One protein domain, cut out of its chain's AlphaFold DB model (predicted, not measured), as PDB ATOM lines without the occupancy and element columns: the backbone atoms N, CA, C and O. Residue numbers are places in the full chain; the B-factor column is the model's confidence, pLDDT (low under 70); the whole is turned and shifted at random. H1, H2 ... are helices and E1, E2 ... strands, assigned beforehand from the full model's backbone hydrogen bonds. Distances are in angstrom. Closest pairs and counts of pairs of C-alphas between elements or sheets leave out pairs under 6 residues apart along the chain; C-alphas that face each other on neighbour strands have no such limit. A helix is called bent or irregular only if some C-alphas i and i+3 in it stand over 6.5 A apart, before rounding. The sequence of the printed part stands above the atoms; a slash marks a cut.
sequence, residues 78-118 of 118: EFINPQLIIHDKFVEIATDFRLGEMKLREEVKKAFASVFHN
ATOM      1  N   GLU A  78     175.501 291.310 277.426       85.44
ATOM      2  CA  GLU A  78     176.616 292.249 277.469       85.44
ATOM      3  C   GLU A  78     176.996 292.470 278.938       85.44
ATOM      4  O   GLU A  78     176.145 292.828 279.758       85.44
ATOM      5  N   PHE A  79     178.259 292.233 279.279       85.69
ATOM      6  CA  PHE A  79     178.783 292.397 280.635       85.69
ATOM      7  C   PHE A  79     179.165 293.863 280.875       85.69
ATOM      8  O   PHE A  79     179.961 294.428 280.130       85.69
ATOM      9  N   ILE A  80     178.636 294.476 281.933       87.94
ATOM     10  CA  ILE A  80     178.889 295.871 282.303       87.94
ATOM     11  C   ILE A  80     179.787 295.907 283.542       87.94
ATOM     12  O   ILE A  80     179.401 295.451 284.617       87.94
ATOM     13  N   ASN A  81     180.973 296.503 283.385       88.06
ATOM     14  CA  ASN A  81     181.994 296.643 284.430       88.06
ATOM     15  C   ASN A  81     182.312 295.333 285.181       88.06
ATOM     16  O   ASN A  81     182.257 295.310 286.414       88.06
ATOM     17  N   PRO A  82     182.665 294.244 284.472       87.50
ATOM     18  CA  PRO A  82     182.940 292.974 285.120       87.50
ATOM     19  C   PRO A  82     184.190 293.056 286.003       87.50
ATOM     20  O   PRO A  82     185.260 293.490 285.572       87.50
ATOM     21  N   GLN A  83     184.060 292.590 287.239       87.69
ATOM     22  CA  GLN A  83     185.136 292.466 288.214       87.69
ATOM     23  C   GLN A  83     185.438 290.998 288.472       87.69
ATOM     24  O   GLN A  83     184.537 290.181 288.653       87.69
ATOM     25  N   LEU A  84     186.726 290.676 288.507       87.50
ATOM     26  CA  LEU A  84     187.201 289.321 288.725       87.50
ATOM     27  C   LEU A  84     187.696 289.165 290.161       87.50
ATOM     28  O   LEU A  84     188.614 289.869 290.586       87.50
ATOM     29  N   ILE A  85     187.102 288.223 290.887       89.00
ATOM     30  CA  ILE A  85     187.432 287.918 292.278       89.00
ATOM     31  C   ILE A  85     187.967 286.487 292.328       89.00
ATOM     32  O   ILE A  85     187.340 285.549 291.835       89.00
ATOM     33  N   ILE A  86     189.168 286.320 292.880       87.00
ATOM     34  CA  ILE A  86     189.854 285.026 292.945       87.00
ATOM     35  C   ILE A  86     189.634 284.430 294.331       87.00
ATOM     36  O   ILE A  86     190.021 285.032 295.330       87.00
ATOM     37  N   HIS A  87     189.064 283.229 294.369       89.69
ATOM     38  CA  HIS A  87     188.917 282.415 295.572       89.69
ATOM     39  C   HIS A  87     189.785 281.156 295.454       89.69
ATOM     40  O   HIS A  87     190.201 280.779 294.360       89.69
ATOM     41  N   ASP A  88     190.019 280.453 296.564       83.81
ATOM     42  CA  ASP A  88     190.934 279.296 296.613       83.81
ATOM     43  C   ASP A  88     190.614 278.175 295.606       83.81
ATOM     44  O   ASP A  88     191.497 277.407 295.226       83.81
ATOM     45  N   LYS A  89     189.351 278.031 295.193       90.56
ATOM     46  CA  LYS A  89     188.889 276.908 294.354       90.56
ATOM     47  C   LYS A  89     188.122 277.325 293.107       90.56
ATOM     48  O   LYS A  89     187.797 276.468 292.288       90.56
ATOM     49  N   PHE A  90     187.793 278.603 292.974       87.62
ATOM     50  CA  PHE A  90     187.008 279.106 291.856       87.62
ATOM     51  C   PHE A  90     187.293 280.585 291.612       87.62
ATOM     52  O   PHE A  90     187.865 281.281 292.450       87.62
ATOM     53  N   VAL A  91     186.880 281.051 290.441       87.44
ATOM     54  CA  VAL A  91     186.956 282.456 290.053       87.44
ATOM     55  C   VAL A  91     185.534 282.967 289.906       87.44
ATOM     56  O   VAL A  91     184.710 282.329 289.252       87.44
ATOM     57  N   GLU A  92     185.255 284.101 290.529       88.81
ATOM     58  CA  GLU A  92     183.967 284.775 290.474       88.81
ATOM     59  C   GLU A  92     184.051 285.987 289.548       88.81
ATOM     60  O   GLU A  92     185.048 286.715 289.537       88.81
ATOM     61  N   ILE A  93     182.993 286.189 288.763       88.38
ATOM     62  CA  ILE A  93     182.820 287.361 287.908       88.38
ATOM     63  C   ILE A  93     181.611 288.129 288.436       88.38
ATOM     64  O   ILE A  93     180.472 287.715 288.223       88.38
ATOM     65  N   ALA A  94     181.867 289.236 289.128       90.31
ATOM     66  CA  ALA A  94     180.845 290.148 289.624       90.31
ATOM     67  C   ALA A  94     180.630 291.257 288.590       90.31
ATOM     68  O   ALA A  94     181.558 291.989 288.256       90.31
ATOM     69  N   THR A  95     179.429 291.359 288.032       89.31
ATOM     70  CA  THR A  95     179.143 292.247 286.901       89.31
ATOM     71  C   THR A  95     177.669 292.611 286.882       89.31
ATOM     72  O   THR A  95     176.820 291.784 287.220       89.31
ATOM     73  N   ASP A  96     177.360 293.809 286.406       90.56
ATOM     74  CA  ASP A  96     176.027 294.077 285.879       90.56
ATOM     75  C   ASP A  96     175.944 293.494 284.462       90.56
ATOM     76  O   ASP A  96     176.973 293.258 283.818       90.56
ATOM     77  N   PHE A  97     174.742 293.232 283.954       88.50
ATOM     78  CA  PHE A  97     174.577 292.729 282.592       88.50
ATOM     79  C   PHE A  97     173.382 293.358 281.886       88.50
ATOM     80  O   PHE A  97     172.366 293.692 282.499       88.50
ATOM     81  N   ARG A  98     173.490 293.479 280.564       87.38
ATOM     82  CA  ARG A  98     172.389 293.852 279.677       87.38
ATOM     83  C   ARG A  98     172.028 292.662 278.804       87.38
ATOM     84  O   ARG A  98     172.882 292.076 278.150       87.38
ATOM     85  N   LEU A  99     170.750 292.301 278.790       85.44
ATOM     86  CA  LEU A  99     170.240 291.231 277.938       85.44
ATOM     87  C   LEU A  99     170.155 291.687 276.479       85.44
ATOM     88  O   LEU A  99     169.604 292.746 276.176       85.44
ATOM     89  N   GLY A 100     170.647 290.844 275.574       83.00
ATOM     90  CA  GLY A 100     170.464 291.001 274.138       83.00
ATOM     91  C   GLY A 100     169.020 290.690 273.752       83.00
ATOM     92  O   GLY A 100     168.650 289.526 273.589       83.00
ATOM     93  N   GLU A 101     168.198 291.730 273.590       80.75
ATOM     94  CA  GLU A 101     166.755 291.598 273.334       80.75
ATOM     95  C   GLU A 101     166.450 290.718 272.113       80.75
ATOM     96  O   GLU A 101     165.559 289.870 272.153       80.75
ATOM     97  N   MET A 102     167.209 290.887 271.030       82.06
ATOM     98  CA  MET A 102     166.980 290.178 269.772       82.06
ATOM     99  C   MET A 102     167.176 288.665 269.920       82.06
ATOM    100  O   MET A 102     166.298 287.889 269.542       82.06
ATOM    101  N   LYS A 103     168.284 288.243 270.540       80.06
ATOM    102  CA  LYS A 103     168.604 286.823 270.736       80.06
ATOM    103  C   LYS A 103     167.651 286.173 271.741       80.06
ATOM    104  O   LYS A 103     167.182 285.062 271.516       80.06
ATOM    105  N   LEU A 104     167.275 286.902 272.797       79.69
ATOM    106  CA  LEU A 104     166.243 286.460 273.737       79.69
ATOM    107  C   LEU A 104     164.894 286.255 273.033       79.69
ATOM    108  O   LEU A 104     164.232 285.243 273.239       79.69
ATOM    109  N   ARG A 105     164.493 287.191 272.167       82.50
ATOM    110  CA  ARG A 105     163.238 287.114 271.409       82.50
ATOM    111  C   ARG A 105     163.211 285.915 270.459       82.50
ATOM    112  O   ARG A 105     162.158 285.297 270.307       82.50
ATOM    113  N   GLU A 106     164.330 285.582 269.823       86.31
ATOM    114  CA  GLU A 106     164.446 284.384 268.985       86.31
ATOM    115  C   GLU A 106     164.324 283.094 269.795       86.31
ATOM    116  O   GLU A 106     163.556 282.209 269.416       86.31
ATOM    117  N   GLU A 107     165.018 282.999 270.929       83.50
ATOM    118  CA  GLU A 107     164.937 281.828 271.808       83.50
ATOM    119  C   GLU A 107     163.529 281.650 272.394       83.50
ATOM    120  O   GLU A 107     162.997 280.540 272.396       83.50
ATOM    121  N   VAL A 108     162.859 282.743 272.778       84.06
ATOM    122  CA  VAL A 108     161.450 282.709 273.202       84.06
ATOM    123  C   VAL A 108     160.555 282.207 272.067       84.06
ATOM    124  O   VAL A 108     159.735 281.321 272.293       84.06
ATOM    125  N   LYS A 109     160.717 282.699 270.831       86.75
ATOM    126  CA  LYS A 109     159.933 282.208 269.683       86.75
ATOM    127  C   LYS A 109     160.139 280.713 269.436       86.75
ATOM    128  O   LYS A 109     159.158 280.012 269.202       86.75
ATOM    129  N   LYS A 110     161.380 280.218 269.509       87.81
ATOM    130  CA  LYS A 110     161.679 278.782 269.370       87.81
ATOM    131  C   LYS A 110     161.018 277.958 270.472       87.81
ATOM    132  O   LYS A 110     160.410 276.938 270.168       87.81
ATOM    133  N   ALA A 111     161.107 278.409 271.724       84.62
ATOM    134  CA  ALA A 111     160.500 277.725 272.863       84.62
ATOM    135  C   ALA A 111     158.966 277.697 272.772       84.62
ATOM    136  O   ALA A 111     158.345 276.673 273.035       84.62
ATOM    137  N   PHE A 112     158.336 278.794 272.342       85.50
ATOM    138  CA  PHE A 112     156.895 278.803 272.088       85.50
ATOM    139  C   PHE A 112     156.522 277.866 270.929       85.50
ATOM    140  O   PHE A 112     155.572 277.098 271.048       85.50
ATOM    141  N   ALA A 113     157.276 277.863 269.829       85.31
ATOM    142  CA  ALA A 113     157.012 276.950 268.720       85.31
ATOM    143  C   ALA A 113     157.148 275.470 269.132       85.31
ATOM    144  O   ALA A 113     156.335 274.653 268.718       85.31
ATOM    145  N   SER A 114     158.123 275.114 269.976       82.06
ATOM    146  CA  SER A 114     158.317 273.724 270.412       82.06
ATOM    147  C   SER A 114     157.270 273.236 271.418       82.06
ATOM    148  O   SER A 114     156.957 272.048 271.437       82.06
ATOM    149  N   VAL A 115     156.723 274.132 272.245       77.31
ATOM    150  CA  VAL A 115     155.701 273.793 273.251       77.31
ATOM    151  C   VAL A 115     154.296 273.760 272.652       77.31
ATOM    152  O   VAL A 115     153.480 272.944 273.068       77.31
ATOM    153  N   PHE A 116     154.000 274.632 271.686       67.62
ATOM    154  CA  PHE A 116     152.637 274.834 271.185       67.62
ATOM    155  C   PHE A 116     152.383 274.279 269.774       67.62
ATOM    156  O   PHE A 116     151.293 274.491 269.251       67.62
ATOM    157  N   HIS A 117     153.358 273.643 269.110       58.66
ATOM    158  CA  HIS A 117     153.167 272.996 267.793       58.66
ATOM    159  C   HIS A 117     153.447 271.478 267.808       58.66
ATOM    160  O   HIS A 117     153.715 270.903 266.754       58.66
ATOM    161  N   ASN A 118     153.357 270.835 268.980       48.16
ATOM    162  CA  ASN A 118     153.189 269.380 269.098       48.16
ATOM    163  C   ASN A 118     151.718 269.034 269.323       48.16
ATOM    164  O   ASN A 118     151.115 269.655 270.228       48.16
TER     165      ASN A 118
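What this domain is: This is residues 78 to 118 of the 118 residues of the protein "BPI2 domain-containing protein" of Wuchereria bancrofti (UniProt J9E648). A long, bent two-stranded hairpin, E1 and E2, runs on through one residue into a single helix, H1, which sticks out from the hairpin's open end and does not fold back over it. The bends in the two strands give the hairpin a curved form, and hairpin and helix together make one long, thin shape with no packed core. The printed part has 41 residues, with two named strands and one named helix in the order E1, E2, H1; the sheet, E1 - E2, is antiparallel and the class is mixed, helices and strands. The whole is extended, with a radius of gyration of the C-alphas of 16.6 A and spans of 48 by 22 by 8 A.

How they stand to each other: E1, residues 78 to 86, and E2, residues 91 to 99, form a hairpin, antiparallel with 170 degrees between their directions. N 78 and O 98 are within hydrogen-bond range at 2.8 A, and so are N 85 and O 92 at 2.9 A. The C-alphas of Pro 82 and Thr 95 face each other at 4.3 A. E1 bends by 73 degrees at residue 81, and E2 bends by 66 degrees at residue 96. H1, residues 101 to 116, is apart from E1. In H1 every O i to N i+4 pair is within hydrogen-bond range.

Where its parts are: E1 begins at C-alpha 78, (176.616, 292.249, 277.469), and is 21.6 A long from first to last C-alpha. E2 begins at C-alpha 91, (186.956, 282.456, 290.053), and is 22.4 A long. H1 is 22.0 A long and ends at C-alpha 116, (152.637, 274.834, 271.185).

The domain as a whole: The outline is a rod, and the two C-alphas farthest apart, those of Asp 88 and His 117, are 47.9 A from each other. Residues 86 to 91 stand free, as do residues 101 to 118, of which 101 to 116 belong to H1. The printed part has no cut, and the links E1 to E2 and E2 to H1 are tight. The mean pLDDT of the printed part is 83.9, and residues 116 to 118 are under 70.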